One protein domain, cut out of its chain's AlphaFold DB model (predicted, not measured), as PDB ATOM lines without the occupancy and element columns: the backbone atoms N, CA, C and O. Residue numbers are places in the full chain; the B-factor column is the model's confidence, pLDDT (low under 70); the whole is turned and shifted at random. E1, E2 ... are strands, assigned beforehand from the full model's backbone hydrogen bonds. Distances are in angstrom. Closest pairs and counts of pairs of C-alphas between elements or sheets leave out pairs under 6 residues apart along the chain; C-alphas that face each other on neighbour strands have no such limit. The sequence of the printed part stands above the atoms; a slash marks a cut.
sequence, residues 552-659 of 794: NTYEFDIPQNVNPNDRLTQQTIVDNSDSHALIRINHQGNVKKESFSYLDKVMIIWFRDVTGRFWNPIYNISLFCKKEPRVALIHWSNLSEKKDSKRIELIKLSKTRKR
ATOM      1  N   ASN A 552      -1.683   9.160  -9.851       92.00
ATOM      2  CA  ASN A 552      -0.984   8.224 -10.720       92.00
ATOM      3  C   ASN A 552      -1.143   6.782 -10.253       92.00
ATOM      4  O   ASN A 552      -1.253   6.501  -9.056       92.00
ATOM      5  N   THR A 553      -1.165   5.872 -11.222       95.44
ATOM      6  CA  THR A 553      -1.198   4.429 -10.996       95.44
ATOM      7  C   THR A 553       0.066   3.782 -11.549       95.44
ATOM      8  O   THR A 553       0.368   3.921 -12.731       95.44
ATOM      9  N   TYR A 554       0.766   3.029 -10.711       96.25
ATOM     10  CA  TYR A 554       1.942   2.246 -11.082       96.25
ATOM     11  C   TYR A 554       1.580   0.773 -10.992       96.25
ATOM     12  O   TYR A 554       1.222   0.292  -9.918       96.25
ATOM     13  N   GLU A 555       1.596   0.074 -12.117       95.06
ATOM     14  CA  GLU A 555       1.079  -1.286 -12.229       95.06
ATOM     15  C   GLU A 555       2.203  -2.298 -12.396       95.06
ATOM     16  O   GLU A 555       3.090  -2.112 -13.221       95.06
ATOM     17  N   PHE A 556       2.138  -3.374 -11.621       93.31
ATOM     18  CA  PHE A 556       3.071  -4.489 -11.657       93.31
ATOM     19  C   PHE A 556       2.279  -5.749 -11.983       93.31
ATOM     20  O   PHE A 556       1.380  -6.130 -11.226       93.31
ATOM     21  N   ASP A 557       2.616  -6.388 -13.098       89.62
ATOM     22  CA  ASP A 557       2.043  -7.668 -13.500       89.62
ATOM     23  C   ASP A 557       2.988  -8.787 -13.047       89.62
ATOM     24  O   ASP A 557       4.086  -8.948 -13.574       89.62
ATOM     25  N   ILE A 558       2.569  -9.538 -12.025       87.81
ATOM     26  CA  ILE A 558       3.368 -10.590 -11.393       87.81
ATOM     27  C   ILE A 558       2.825 -11.960 -11.834       87.81
ATOM     28  O   ILE A 558       1.745 -12.357 -11.379       87.81
ATOM     29  N   PRO A 559       3.545 -12.706 -12.695       82.19
ATOM     30  CA  PRO A 559       3.085 -14.002 -13.188       82.19
ATOM     31  C   PRO A 559       3.054 -15.056 -12.074       82.19
ATOM     32  O   PRO A 559       3.731 -14.924 -11.058       82.19
ATOM     33  N   GLN A 560       2.293 -16.141 -12.254       79.81
ATOM     34  CA  GLN A 560       2.225 -17.226 -11.264       79.81
ATOM     35  C   GLN A 560       3.593 -17.878 -10.993       79.81
ATOM     36  O   GLN A 560       3.906 -18.198  -9.846       79.81
ATOM     37  N   ASN A 561       4.411 -18.026 -12.037       74.00
ATOM     38  CA  ASN A 561       5.665 -18.784 -12.025       74.00
ATOM     39  C   ASN A 561       6.904 -17.901 -11.810       74.00
ATOM     40  O   ASN A 561       7.958 -18.200 -12.368       74.00
ATOM     41  N   VAL A 562       6.788 -16.805 -11.047       76.31
ATOM     42  CA  VAL A 562       7.968 -16.020 -10.641       76.31
ATOM     43  C   VAL A 562       8.975 -16.965  -9.999       76.31
ATOM     44  O   VAL A 562       8.654 -17.624  -9.008       76.31
ATOM     45  N   ASN A 563      10.171 -17.050 -10.576       74.00
ATOM     46  CA  ASN A 563      11.210 -17.913 -10.057       74.00
ATOM     47  C   ASN A 563      11.825 -17.231  -8.824       74.00
ATOM     48  O   ASN A 563      12.398 -16.149  -8.936       74.00
ATOM     49  N   PRO A 564      11.744 -17.845  -7.631       67.19
ATOM     50  CA  PRO A 564      12.254 -17.237  -6.405       67.19
ATOM     51  C   PRO A 564      13.778 -17.052  -6.392       67.19
ATOM     52  O   PRO A 564      14.294 -16.432  -5.469       67.19
ATOM     53  N   ASN A 565      14.497 -17.619  -7.363       63.34
ATOM     54  CA  ASN A 565      15.939 -17.440  -7.543       63.34
ATOM     55  C   ASN A 565      16.283 -16.373  -8.593       63.34
ATOM     56  O   ASN A 565      17.461 -16.202  -8.914       63.34
ATOM     57  N   ASP A 566      15.285 -15.691  -9.163       68.12
ATOM     58  CA  ASP A 566      15.534 -14.588 -10.084       68.12
ATOM     59  C   ASP A 566      16.292 -13.461  -9.376       68.12
ATOM     60  O   ASP A 566      16.196 -13.263  -8.160       68.12
ATOM     61  N   ARG A 567      17.086 -12.722 -10.158       68.75
ATOM     62  CA  ARG A 567      17.812 -11.562  -9.638       68.75
ATOM     63  C   ARG A 567      16.817 -10.528  -9.120       68.75
ATOM     64  O   ARG A 567      15.781 -10.285  -9.738       68.75
ATOM     65  N   LEU A 568      17.179  -9.904  -8.000       71.88
ATOM     66  CA  LEU A 568      16.429  -8.800  -7.420       71.88
ATOM     67  C   LEU A 568      16.233  -7.709  -8.472       71.88
ATOM     68  O   LEU A 568      17.216  -7.128  -8.918       71.88
ATOM     69  N   THR A 569      14.979  -7.437  -8.824       81.75
ATOM     70  CA  THR A 569      14.630  -6.384  -9.770       81.75
ATOM     71  C   THR A 569      14.518  -5.046  -9.047       81.75
ATOM     72  O   THR A 569      13.661  -4.900  -8.169       81.75
ATOM     73  N   GLN A 570      15.346  -4.066  -9.399       76.56
ATOM     74  CA  GLN A 570      15.325  -2.723  -8.818       76.56
ATOM     75  C   GLN A 570      14.511  -1.754  -9.672       76.56
ATOM     76  O   GLN A 570      14.690  -1.671 -10.881       76.56
ATOM     77  N   GLN A 571      13.609  -0.995  -9.052       82.31
ATOM     78  CA  GLN A 571      12.805   0.018  -9.739       82.31
ATOM     79  C   GLN A 571      12.605   1.249  -8.864       82.31
ATOM     80  O   GLN A 571      12.669   1.180  -7.637       82.31
ATOM     81  N   THR A 572      12.343   2.394  -9.493       80.38
ATOM     82  CA  THR A 572      12.185   3.667  -8.781       80.38
ATOM     83  C   THR A 572      10.920   4.396  -9.206       80.38
ATOM     84  O   THR A 572      10.663   4.604 -10.389       80.38
ATOM     85  N   ILE A 573      10.152   4.852  -8.222       81.38
ATOM     86  CA  ILE A 573       9.014   5.747  -8.402       81.38
ATOM     87  C   ILE A 573       9.303   7.030  -7.630       81.38
ATOM     88  O   ILE A 573       9.445   7.020  -6.406       81.38
ATOM     89  N   VAL A 574       9.354   8.149  -8.344       77.88
ATOM     90  CA  VAL A 574       9.376   9.494  -7.767       77.88
ATOM     91  C   VAL A 574       8.014  10.116  -8.034       77.88
ATOM     92  O   VAL A 574       7.709  10.452  -9.173       77.88
ATOM     93  N   ASP A 575       7.184  10.265  -7.002       76.06
ATOM     94  CA  ASP A 575       5.862  10.889  -7.138       76.06
ATOM     95  C   ASP A 575       5.731  12.092  -6.202       76.06
ATOM     96  O   ASP A 575       5.444  11.981  -5.006       76.06
ATOM     97  N   ASN A 576       5.941  13.273  -6.772       67.62
ATOM     98  CA  ASN A 576       5.838  14.548  -6.075       67.62
ATOM     99  C   ASN A 576       4.424  15.142  -6.103       67.62
ATOM    100  O   ASN A 576       4.233  16.267  -5.623       67.62
ATOM    101  N   SER A 577       3.438  14.411  -6.627       72.06
ATOM    102  CA  SER A 577       2.058  14.872  -6.675       72.06
ATOM    103  C   SER A 577       1.456  15.039  -5.275       72.06
ATOM    104  O   SER A 577       1.856  14.428  -4.282       72.06
ATOM    105  N   ASP A 578       0.450  15.908  -5.176       74.38
ATOM    106  CA  ASP A 578      -0.280  16.138  -3.926       74.38
ATOM    107  C   ASP A 578      -1.220  14.986  -3.547       74.38
ATOM    108  O   ASP A 578      -1.903  15.046  -2.517       74.38
ATOM    109  N   SER A 579      -1.292  13.940  -4.364       82.88
ATOM    110  CA  SER A 579      -2.185  12.812  -4.159       82.88
ATOM    111  C   SER A 579      -1.439  11.576  -3.649       82.88
ATOM    112  O   SER A 579      -0.214  11.523  -3.648       82.88
ATOM    113  N   HIS A 580      -2.184  10.589  -3.145       83.44
ATOM    114  CA  HIS A 580      -1.594   9.285  -2.862       83.44
ATOM    115  C   HIS A 580      -1.456   8.528  -4.180       83.44
ATOM    116  O   HIS A 580      -2.474   8.207  -4.799       83.44
ATOM    117  N   ALA A 581      -0.222   8.213  -4.560       85.62
ATOM    118  CA  ALA A 581       0.061   7.268  -5.628       85.62
ATOM    119  C   ALA A 581      -0.620   5.917  -5.351       85.62
ATOM    120  O   ALA A 581      -0.660   5.446  -4.207       85.62
ATOM    121  N   LEU A 582      -1.156   5.295  -6.399       92.31
ATOM    122  CA  LEU A 582      -1.713   3.949  -6.344       92.31
ATOM    123  C   LEU A 582      -0.719   2.968  -6.958       92.31
ATOM    124  O   LEU A 582      -0.461   3.001  -8.156       92.31
ATOM    125  N   ILE A 583      -0.198   2.056  -6.152       94.56
ATOM    126  CA  ILE A 583       0.575   0.914  -6.626       94.56
ATOM    127  C   ILE A 583      -0.399  -0.244  -6.809       94.56
ATOM    128  O   ILE A 583      -1.023  -0.707  -5.857       94.56
ATOM    129  N   ARG A 584      -0.559  -0.708  -8.041       93.94
ATOM    130  CA  ARG A 584      -1.442  -1.812  -8.394       93.94
ATOM    131  C   ARG A 584      -0.605  -3.053  -8.650       93.94
ATOM    132  O   ARG A 584       0.193  -3.073  -9.577       93.94
ATOM    133  N   ILE A 585      -0.819  -4.093  -7.856       92.38
ATOM    134  CA  ILE A 585      -0.152  -5.380  -8.021       92.38
ATOM    135  C   ILE A 585      -1.174  -6.372  -8.563       92.38
ATOM    136  O   ILE A 585      -2.073  -6.806  -7.839       92.38
ATOM    137  N   ASN A 586      -1.052  -6.709  -9.840       90.81
ATOM    138  CA  ASN A 586      -1.839  -7.763 -10.461       90.81
ATOM    139  C   ASN A 586      -1.089  -9.092 -10.298       90.81
ATOM    140  O   ASN A 586       0.087  -9.184 -10.640       90.81
ATOM    141  N   HIS A 587      -1.755 -10.119  -9.774       88.06
ATOM    142  CA  HIS A 587      -1.119 -11.405  -9.481       88.06
ATOM    143  C   HIS A 587      -2.082 -12.586  -9.666       88.06
ATOM    144  O   HIS A 587      -3.300 -12.418  -9.613       88.06
ATOM    145  N   GLN A 588      -1.540 -13.799  -9.807       84.94
ATOM    146  CA  GLN A 588      -2.304 -15.048  -9.995       84.94
ATOM    147  C   GLN A 588      -2.351 -15.903  -8.713       84.94
ATOM    148  O   GLN A 588      -2.182 -17.119  -8.730       84.94
ATOM    149  N   GLY A 589      -2.514 -15.245  -7.562       79.50
ATOM    150  CA  GLY A 589      -2.694 -15.894  -6.249       79.50
ATOM    151  C   GLY A 589      -1.405 -16.182  -5.465       79.50
ATOM    152  O   GLY A 589      -1.464 -16.534  -4.288       79.50
ATOM    153  N   ASN A 590      -0.244 -15.961  -6.079       80.88
ATOM    154  CA  ASN A 590       1.086 -16.134  -5.484       80.88
ATOM    155  C   ASN A 590       1.533 -14.980  -4.566       80.88
ATOM    156  O   ASN A 590       2.418 -15.169  -3.735       80.88
ATOM    157  N   VAL A 591       0.909 -13.806  -4.674       84.94
ATOM    158  CA  VAL A 591       1.190 -12.640  -3.824       84.94
ATOM    159  C   VAL A 591       0.091 -12.470  -2.781       84.94
ATOM    160  O   VAL A 591      -1.098 -12.534  -3.090       84.94
ATOM    161  N   LYS A 592       0.486 -12.246  -1.529       82.81
ATOM    162  CA  LYS A 592      -0.417 -11.984  -0.397       82.81
ATOM    163  C   LYS A 592       0.053 -10.741   0.350       82.81
ATOM    164  O   LYS A 592       1.173 -10.287   0.147       82.81
ATOM    165  N   LYS A 593      -0.742 -10.221   1.290       77.38
ATOM    166  CA  LYS A 593      -0.315  -9.105   2.160       77.38
ATOM    167  C   LYS A 593       1.011  -9.379   2.883       77.38
ATOM    168  O   LYS A 593       1.821  -8.479   3.066       77.38
ATOM    169  N   GLU A 594       1.254 -10.634   3.252       75.75
ATOM    170  CA  GLU A 594       2.513 -11.066   3.861       75.75
ATOM    171  C   GLU A 594       3.719 -11.022   2.905       75.75
ATOM    172  O   GLU A 594       4.849 -11.073   3.373       75.75
ATOM    173  N   SER A 595       3.519 -10.906   1.596       80.62
ATOM    174  CA  SER A 595       4.605 -10.783   0.619       80.62
ATOM    175  C   SER A 595       5.273  -9.405   0.637       80.62
ATOM    176  O   SER A 595       6.296  -9.240  -0.009       80.62
ATOM    177  N   PHE A 596       4.729  -8.411   1.344       81.88
ATOM    178  CA  PHE A 596       5.242  -7.038   1.314       81.88
ATOM    179  C   PHE A 596       6.078  -6.695   2.546       81.88
ATOM    180  O   PHE A 596       5.740  -7.049   3.678       81.88
ATOM    181  N   SER A 597       7.142  -5.934   2.308       76.06
ATOM    182  CA  SER A 597       7.875  -5.179   3.319       76.06
ATOM    183  C   SER A 597       7.985  -3.731   2.871       76.06
ATOM    184  O   SER A 597       8.191  -3.481   1.685       76.06
ATOM    185  N   TYR A 598       7.851  -2.788   3.798       73.31
ATOM    186  CA  TYR A 598       8.086  -1.377   3.538       73.31
ATOM    187  C   TYR A 598       8.844  -0.723   4.690       73.31
ATOM    188  O   TYR A 598       8.399  -0.771   5.840       73.31
ATOM    189  N   LEU A 599       9.986  -0.117   4.370       64.12
ATOM    190  CA  LEU A 599      10.838   0.603   5.311       64.12
ATOM    191  C   LEU A 599      11.672   1.646   4.565       64.12
ATOM    192  O   LEU A 599      12.088   1.381   3.444       64.12
ATOM    193  N   ASP A 600      11.914   2.812   5.166       65.50
ATOM    194  CA  ASP A 600      12.786   3.858   4.607       65.50
ATOM    195  C   ASP A 600      12.464   4.219   3.152       65.50
ATOM    196  O   ASP A 600      13.351   4.407   2.323       65.50
ATOM    197  N   LYS A 601      11.164   4.308   2.832       68.56
ATOM    198  CA  LYS A 601      10.655   4.566   1.473       68.56
ATOM    199  C   LYS A 601      10.997   3.478   0.453       68.56
ATOM    200  O   LYS A 601      10.845   3.699  -0.739       68.56
ATOM    201  N   VAL A 602      11.390   2.291   0.888       69.19
ATOM    202  CA  VAL A 602      11.651   1.142   0.027       69.19
ATOM    203  C   VAL A 602      10.582   0.088   0.265       69.19
ATOM    204  O   VAL A 602      10.377  -0.358   1.392       69.19
ATOM    205  N   MET A 603       9.889  -0.312  -0.799       83.06
ATOM    206  CA  MET A 603       8.956  -1.434  -0.793       83.06
ATOM    207  C   MET A 603       9.613  -2.653  -1.433       83.06
ATOM    208  O   MET A 603      10.057  -2.591  -2.575       83.06
ATOM    209  N   ILE A 604       9.619  -3.778  -0.725       82.56
ATOM    210  CA  ILE A 604      10.126  -5.054  -1.231       82.56
ATOM    211  C   ILE A 604       8.973  -6.046  -1.352       82.56
ATOM    212  O   ILE A 604       8.182  -6.202  -0.415       82.56
ATOM    213  N   ILE A 605       8.905  -6.738  -2.490       86.81
ATOM    214  CA  ILE A 605       7.981  -7.852  -2.717       86.81
ATOM    215  C   ILE A 605       8.767  -9.161  -2.651       86.81
ATOM    216  O   ILE A 605       9.705  -9.393  -3.418       86.81
ATOM    217  N   TRP A 606       8.361 -10.011  -1.715       83.62
ATOM    218  CA  TRP A 606       8.987 -11.278  -1.376       83.62
ATOM    219  C   TRP A 606       8.172 -12.451  -1.908       83.62
ATOM    220  O   TRP A 606       6.939 -12.462  -1.825       83.62
ATOM    221  N   PHE A 607       8.876 -13.480  -2.366       81.69
ATOM    222  CA  PHE A 607       8.294 -14.741  -2.812       81.69
ATOM    223  C   PHE A 607       8.876 -15.887  -2.010       81.69
ATOM    224  O   PHE A 607      10.031 -15.838  -1.594       81.69
ATOM    225  N   ARG A 608       8.067 -16.918  -1.771       71.88
ATOM    226  CA  ARG A 608       8.579 -18.141  -1.164       71.88
ATOM    227  C   ARG A 608       9.323 -18.961  -2.205       71.88
ATOM    228  O   ARG A 608       8.875 -19.049  -3.344       71.88
ATOM    229  N   ASP A 609      10.424 -19.567  -1.788       68.19
ATOM    230  CA  ASP A 609      11.143 -20.554  -2.579       68.19
ATOM    231  C   ASP A 609      10.279 -21.794  -2.870       68.19
ATOM    232  O   ASP A 609       9.212 -21.994  -2.285       68.19
ATOM    233  N   VAL A 610      10.755 -22.664  -3.764       67.56
ATOM    234  CA  VAL A 610      10.040 -23.895  -4.153       67.56
ATOM    235  C   VAL A 610       9.773 -24.840  -2.974       67.56
ATOM    236  O   VAL A 610       8.856 -25.654  -3.038       67.56
ATOM    237  N   THR A 611      10.539 -24.725  -1.883       62.88
ATOM    238  CA  THR A 611      10.331 -25.512  -0.657       62.88
ATOM    239  C   THR A 611       9.304 -24.887   0.293       62.88
ATOM    240  O   THR A 611       8.886 -25.525   1.261       62.88
ATOM    241  N   GLY A 612       8.889 -23.643   0.037       64.94
ATOM    242  CA  GLY A 612       7.983 -22.869   0.878       64.94
ATOM    243  C   GLY A 612       8.600 -22.397   2.198       64.94
ATOM    244  O   GLY A 612       7.872 -21.841   3.033       64.94
ATOM    245  N   ARG A 613       9.902 -22.631   2.411       55.28
ATOM    246  CA  ARG A 613      10.611 -22.397   3.679       55.28
ATOM    247  C   ARG A 613      11.280 -21.032   3.731       55.28
ATOM    248  O   ARG A 613      11.296 -20.424   4.798       55.28
ATOM    249  N   PHE A 614      11.806 -20.550   2.610       60.22
ATOM    250  CA  PHE A 614      12.586 -19.317   2.553       60.22
ATOM    251  C   PHE A 614      11.857 -18.245   1.751       60.22
ATOM    252  O   PHE A 614      11.181 -18.546   0.772       60.22
ATOM    253  N   TRP A 615      11.982 -16.992   2.183       66.44
ATOM    254  CA  TRP A 615      11.503 -15.834   1.437       66.44
ATOM    255  C   TRP A 615      12.675 -15.199   0.696       66.44
ATOM    256  O   TRP A 615      13.670 -14.838   1.320       66.44
ATOM    257  N   ASN A 616      12.522 -15.024  -0.611       69.56
ATOM    258  CA  ASN A 616      13.491 -14.363  -1.472       69.56
ATOM    259  C   ASN A 616      12.914 -13.026  -1.962       69.56
ATOM    260  O   ASN A 616      11.744 -12.978  -2.366       69.56
ATOM    261  N   PRO A 617      13.687 -11.930  -1.902       76.94
ATOM    262  CA  PRO A 617      13.247 -10.644  -2.416       76.94
ATOM    263  C   PRO A 617      13.365 -10.664  -3.940       76.94
ATOM    264  O   PRO A 617      14.432 -10.959  -4.470       76.94
ATOM    265  N   ILE A 618      12.277 -10.341  -4.641       81.69
ATOM    266  CA  ILE A 618      12.263 -10.352  -6.113       81.69
ATOM    267  C   ILE A 618      12.111  -8.950  -6.682       81.69
ATOM    268  O   ILE A 618      12.744  -8.634  -7.679       81.69
ATOM    269  N   TYR A 619      11.348  -8.079  -6.023       84.69
ATOM    270  CA  TYR A 619      11.219  -6.681  -6.434       84.69
ATOM    271  C   TYR A 619      11.644  -5.767  -5.297       84.69
ATOM    272  O   TYR A 619      11.142  -5.908  -4.183       84.69
ATOM    273  N   ASN A 620      12.530  -4.823  -5.593       81.81
ATOM    274  CA  ASN A 620      12.951  -3.747  -4.712       81.81
ATOM    275  C   ASN A 620      12.569  -2.411  -5.353       81.81
ATOM    276  O   ASN A 620      13.117  -2.021  -6.382       81.81
ATOM    277  N   ILE A 621      11.587  -1.736  -4.766       83.44
ATOM    278  CA  ILE A 621      10.960  -0.556  -5.346       83.44
ATOM    279  C   ILE A 621      11.210   0.628  -4.418       83.44
ATOM    280  O   ILE A 621      10.650   0.709  -3.323       83.44
ATOM    281  N   SER A 622      12.029   1.570  -4.873       76.62
ATOM    282  CA  SER A 622      12.268   2.832  -4.174       76.62
ATOM    283  C   SER A 622      11.112   3.800  -4.433       76.62
ATOM    284  O   SER A 622      10.782   4.091  -5.580       76.62
ATOM    285  N   LEU A 623      10.483   4.295  -3.368       75.00
ATOM    286  CA  LEU A 623       9.251   5.085  -3.377       75.00
ATOM    287  C   LEU A 623       9.499   6.491  -2.822       75.00
ATOM    288  O   LEU A 623       9.211   6.804  -1.666       75.00
ATOM    289  N   PHE A 624       9.976   7.394  -3.671       72.44
ATOM    290  CA  PHE A 624      10.135   8.808  -3.337       72.44
ATOM    291  C   PHE A 624       8.817   9.556  -3.540       72.44
ATOM    292  O   PHE A 624       8.693  10.435  -4.392       72.44
ATOM    293  N   CYS A 625       7.806   9.178  -2.760       69.94
ATOM    294  CA  CYS A 625       6.484   9.782  -2.827       69.94
ATOM    295  C   CYS A 625       6.319  10.878  -1.764       69.94
ATOM    296  O   CYS A 625       6.717  10.710  -0.608       69.94
ATOM    297  N   LYS A 626       5.670  11.992  -2.123       67.50
ATOM    298  CA  LYS A 626       5.314  13.063  -1.171       67.50
ATOM    299  C   LYS A 626       4.328  12.582  -0.102       67.50
ATOM    300  O   LYS A 626       4.355  13.063   1.030       67.50
ATOM    301  N   LYS A 627       3.448  11.653  -0.473       74.69
ATOM    302  CA  LYS A 627       2.503  10.966   0.412       74.69
ATOM    303  C   LYS A 627       2.723   9.465   0.305       74.69
ATOM    304  O   LYS A 627       3.029   8.975  -0.775       74.69
ATOM    305  N   GLU A 628       2.521   8.745   1.408       77.69
ATOM    306  CA  GLU A 628       2.605   7.280   1.421       77.69
ATOM    307  C   GLU A 628       1.686   6.684   0.334       77.69
ATOM    308  O   GLU A 628       0.485   6.992   0.329       77.69
ATOM    309  N   PRO A 629       2.209   5.863  -0.594       84.38
ATOM    310  CA  PRO A 629       1.390   5.251  -1.630       84.38
ATOM    311  C   PRO A 629       0.450   4.193  -1.049       84.38
ATOM    312  O   PRO A 629       0.703   3.589  -0.005       84.38
ATOM    313  N   ARG A 630      -0.660   3.954  -1.747       87.62
ATOM    314  CA  ARG A 630      -1.601   2.871  -1.435       87.62
ATOM    315  C   ARG A 630      -1.300   1.690  -2.336       87.62
ATOM    316  O   ARG A 630      -1.174   1.882  -3.540       87.62
ATOM    317  N   VAL A 631      -1.253   0.485  -1.779       89.94
ATOM    318  CA  VAL A 631      -1.124  -0.734  -2.584       89.94
ATOM    319  C   VAL A 631      -2.496  -1.372  -2.759       89.94
ATOM    320  O   VAL A 631      -3.195  -1.611  -1.779       89.94
ATOM    321  N   ALA A 632      -2.880  -1.655  -4.000       90.88
ATOM    322  CA  ALA A 632      -4.035  -2.471  -4.341       90.88
ATOM    323  C   ALA A 632      -3.556  -3.823  -4.872       90.88
ATOM    324  O   ALA A 632      -2.937  -3.890  -5.934       90.88
ATOM    325  N   LEU A 633      -3.869  -4.892  -4.141       89.25
ATOM    326  CA  LEU A 633      -3.706  -6.260  -4.615       89.25
ATOM    327  C   LEU A 633      -4.920  -6.671  -5.429       89.25
ATOM    328  O   LEU A 633      -6.051  -6.581  -4.941       89.25
ATOM    329  N   ILE A 634      -4.677  -7.133  -6.651       88.56
ATOM    330  CA  ILE A 634      -5.725  -7.562  -7.567       88.56
ATOM    331  C   ILE A 634      -5.396  -8.956  -8.078       88.56
ATOM    332  O   ILE A 634      -4.419  -9.174  -8.796       88.56
ATOM    333  N   HIS A 635      -6.251  -9.896  -7.693       85.38
ATOM    334  CA  HIS A 635      -6.161 -11.278  -8.120       85.38
ATOM    335  C   HIS A 635      -6.816 -11.463  -9.489       85.38
ATOM    336  O   HIS A 635      -8.001 -11.164  -9.633       85.38
ATOM    337  N   TRP A 636      -6.067 -12.019 -10.440       81.00
ATOM    338  CA  TRP A 636      -6.552 -12.420 -11.758       81.00
ATOM    339  C   TRP A 636      -6.330 -13.915 -11.963       81.00
ATOM    340  O   TRP A 636      -5.254 -14.425 -11.665       81.00
ATOM    341  N   SER A 637      -7.323 -14.616 -12.510       73.50
ATOM    342  CA  SER A 637      -7.159 -16.013 -12.941       73.50
ATOM    343  C   SER A 637      -6.203 -16.099 -14.135       73.50
ATOM    344  O   SER A 637      -5.278 -16.910 -14.147       73.50
ATOM    345  N   ASN A 638      -6.364 -15.187 -15.097       73.75
ATOM    346  CA  ASN A 638      -5.489 -15.032 -16.249       73.75
ATOM    347  C   ASN A 638      -5.099 -13.555 -16.449       73.75
ATOM    348  O   ASN A 638      -5.953 -12.706 -16.719       73.75
ATOM    349  N   LEU A 639      -3.799 -13.249 -16.349       71.75
ATOM    350  CA  LEU A 639      -3.274 -11.895 -16.562       71.75
ATOM    351  C   LEU A 639      -3.452 -11.405 -18.007       71.75
ATOM    352  O   LEU A 639      -3.625 -10.204 -18.202       71.75
ATOM    353  N   SER A 640      -3.453 -12.302 -19.004       67.19
ATOM    354  CA  SER A 640      -3.607 -11.914 -20.413       67.19
ATOM    355  C   SER A 640      -5.031 -11.476 -20.751       67.19
ATOM    356  O   SER A 640      -5.229 -10.649 -21.633       67.19
ATOM    357  N   GLU A 641      -6.028 -12.017 -20.049       62.47
ATOM    358  CA  GLU A 641      -7.438 -11.715 -20.305       62.47
ATOM    359  C   GLU A 641      -7.996 -10.623 -19.386       62.47
ATOM    360  O   GLU A 641      -9.058 -10.086 -19.693       62.47
ATOM    361  N   LYS A 642      -7.310 -10.295 -18.273       68.00
ATOM    362  CA  LYS A 642      -7.777  -9.368 -17.214       68.00
ATOM    363  C   LYS A 642      -9.287  -9.523 -16.940       68.00
ATOM    364  O   LYS A 642     -10.019  -8.542 -16.805       68.00
ATOM    365  N   LYS A 643      -9.751 -10.778 -16.881       53.44
ATOM    366  CA  LYS A 643     -11.120 -11.193 -16.544       53.44
ATOM    367  C   LYS A 643     -11.123 -11.842 -15.158       53.44
ATOM    368  O   LYS A 643     -10.185 -12.547 -14.810       53.44
ATOM    369  N   ASP A 644     -12.182 -11.565 -14.397       51.81
ATOM    370  CA  ASP A 644     -12.391 -11.870 -12.971       51.81
ATOM    371  C   ASP A 644     -11.591 -11.035 -11.958       51.81
ATOM    372  O   ASP A 644     -10.424 -11.281 -11.688       51.81
ATOM    373  N   SER A 645     -12.286 -10.120 -11.273       53.34
ATOM    374  CA  SER A 645     -11.830  -9.502 -10.023       53.34
ATOM    375  C   SER A 645     -12.956  -9.617  -8.989       53.34
ATOM    376  O   SER A 645     -13.918  -8.851  -9.028       53.34
ATOM    377  N   LYS A 646     -12.850 -10.565  -8.050       54.06
ATOM    378  CA  LYS A 646     -13.761 -10.649  -6.887       54.06
ATOM    379  C   LYS A 646     -13.172 -10.051  -5.606       54.06
ATOM    380  O   LYS A 646     -13.891  -9.920  -4.621       54.06
ATOM    381  N   ARG A 647     -11.883  -9.691  -5.587       58.91
ATOM    382  CA  ARG A 647     -11.216  -9.218  -4.367       58.91
ATOM    383  C   ARG A 647     -10.114  -8.212  -4.689       58.91
ATOM    384  O   ARG A 647      -9.080  -8.582  -5.233       58.91
ATOM    385  N   ILE A 648     -10.362  -6.954  -4.331       76.69
ATOM    386  CA  ILE A 648      -9.346  -5.902  -4.258       76.69
ATOM    387  C   ILE A 648      -9.005  -5.747  -2.780       76.69
ATOM    388  O   ILE A 648      -9.876  -5.399  -1.982       76.69
ATOM    389  N   GLU A 649      -7.759  -6.020  -2.406       79.81
ATOM    390  CA  GLU A 649      -7.280  -5.762  -1.046       79.81
ATOM    391  C   GLU A 649      -6.409  -4.507  -1.048       79.81
ATOM    392  O   GLU A 649      -5.413  -4.428  -1.766       79.81
ATOM    393  N   LEU A 650      -6.798  -3.512  -0.249       82.88
ATOM    394  CA  LEU A 650      -6.018  -2.293  -0.059       82.88
ATOM    395  C   LEU A 650      -5.076  -2.460   1.132       82.88
ATOM    396  O   LEU A 650      -5.508  -2.704   2.259       82.88
ATOM    397  N   ILE A 651      -3.785  -2.283   0.882       79.69
ATOM    398  CA  ILE A 651      -2.723  -2.387   1.875       79.69
ATOM    399  C   ILE A 651      -2.163  -0.990   2.154       79.69
ATOM    400  O   ILE A 651      -1.796  -0.247   1.241       79.69
ATOM    401  N   LYS A 652      -2.081  -0.653   3.446       78.44
ATOM    402  CA  LYS A 652      -1.311   0.488   3.952       78.44
ATOM    403  C   LYS A 652       0.116   0.010   4.235       78.44
ATOM    404  O   LYS A 652       0.298  -0.849   5.099       78.44
ATOM    405  N   LEU A 653       1.096   0.534   3.502       70.25
ATOM    406  CA  LEU A 653       2.481   0.052   3.507       70.25
ATOM    407  C   LEU A 653       3.176   0.216   4.863       70.25
ATOM    408  O   LEU A 653       3.891  -0.671   5.315       70.25
ATOM    409  N   SER A 654       2.895   1.298   5.576       66.94
ATOM    410  CA  SER A 654       3.363   1.537   6.947       66.94
ATOM    411  C   SER A 654       2.951   0.437   7.934       66.94
ATOM    412  O   SER A 654       3.621   0.256   8.949       66.94
ATOM    413  N   LYS A 655       1.892  -0.334   7.629       66.88
ATOM    414  CA  LYS A 655       1.439  -1.493   8.420       66.88
ATOM    415  C   LYS A 655       2.044  -2.828   7.953       66.88
ATOM    416  O   LYS A 655       1.731  -3.864   8.533       66.88
ATOM    417  N   THR A 656       2.887  -2.838   6.918       62.19
ATOM    418  CA  THR A 656       3.587  -4.032   6.409       62.19
ATOM    419  C   THR A 656       5.088  -3.921   6.670       62.19
ATOM    420  O   THR A 656       5.867  -3.618   5.771       62.19
ATOM    421  N   ARG A 657       5.507  -4.160   7.919       58.62
ATOM    422  CA  ARG A 657       6.926  -4.206   8.302       58.62
ATOM    423  C   ARG A 657       7.388  -5.661   8.388       58.62
ATOM    424  O   ARG A 657       6.993  -6.392   9.292       58.62
ATOM    425  N   LYS A 658       8.236  -6.087   7.450       53.00
ATOM    426  CA  LYS A 658       8.963  -7.362   7.519       53.00
ATOM    427  C   LYS A 658      10.455  -7.091   7.345       53.00
ATOM    428  O   LYS A 658      10.911  -6.861   6.229       53.00
ATOM    429  N   ARG A 659      11.225  -7.129   8.435       52.62
ATOM    430  CA  ARG A 659      12.683  -7.295   8.353       52.62
ATOM    431  C   ARG A 659      12.996  -8.777   8.512       52.62
ATOM    432  O   ARG A 659      12.708  -9.356   9.556       52.62
TER     433      ARG A 659
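AT A GLANCE: This is residues 552 to 659 of the 794 residues of a protein of Nematostella vectensis (UniProt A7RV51). Two twisted sheets of four strands each lie face to face as two layers with a gap between them, E1 E3 E7 E8 in one and E2 E6 E5 E4 in the other. The printed part passes back and forth between the layers: E1, then E2, back to E3, across to E4 E5 E6, and back to E7 and E8. It has 108 residues with no named helix and eight named strands, E1 to E8 in that order, and the class is all strand, though under half of the residues, 52, are in named elements. Both sheets are mixed, with the orders E1, E3, E7, E8 and E2, E6, E5, E4. The whole is compact, with a radius of gyration of the C-alphas of 13.6 A, and spans 40 by 33 by 22 A.

HOW THE PARTS SIT: E1, residues 553 to 558, is an edge strand and is parallel to E3, residues 582 to 587, with N 554 and O 582 2.8 A apart. E3 is parallel to E7, residues 630 to 635, at 21 degrees, with N 583 and O 630 2.8 A apart. E7 and E8, residues 648 to 652, form an antiparallel hairpin, with N 651 and O 631 2.8 A apart. In the other sheet E2, residues 569 to 575, is parallel to E6, residues 615 to 625, with N 571 and O 620 2.9 A apart. E6 bends by 61 degrees at residue 618. E4, residues 596 to 599, E5, residues 602 to 608, and E6 form a meander, each strand the antiparallel neighbour of the one before; N 604 and O 597 are 2.8 A apart, and N 603 and O 621 are 2.8 A apart. Each sheet is only just strongly twisted, with C-alphas up to 4.4 A off the best plane for E1 E3 E7 E8 and 4.3 A for E2 E6 E5 E4. E1 and E2 are only just apart, their closest C-alphas being 8.3 A from each other; E3 and E6 are apart.

IN THESE COORDINATES: E1 begins at C-alpha 553, (-1.198, 4.429, -10.996), and is 15.7 A long. E2 is 19.5 A long, E3 15.7 A, E4 10.3 A and E5 19.6 A. E6, the longest strand by residues, measures 26.4 A and ends at C-alpha 625, (6.484, 9.782, -2.827). E7 is 16.3 A long and E8 13.1 A, ending at C-alpha 652, (-1.311, 0.488, 3.952).

THE WHOLE: The two C-alphas farthest apart, those of Asp 578 and Thr 611, are 43.1 A from each other. The printed part has no cut. The link from E7 to E8, residues 636 to 647, is long. The mean pLDDT of the printed part is 76.3, and 33 residues are under 70, among them 609 to 616, 640 to 647 and 654 to 659.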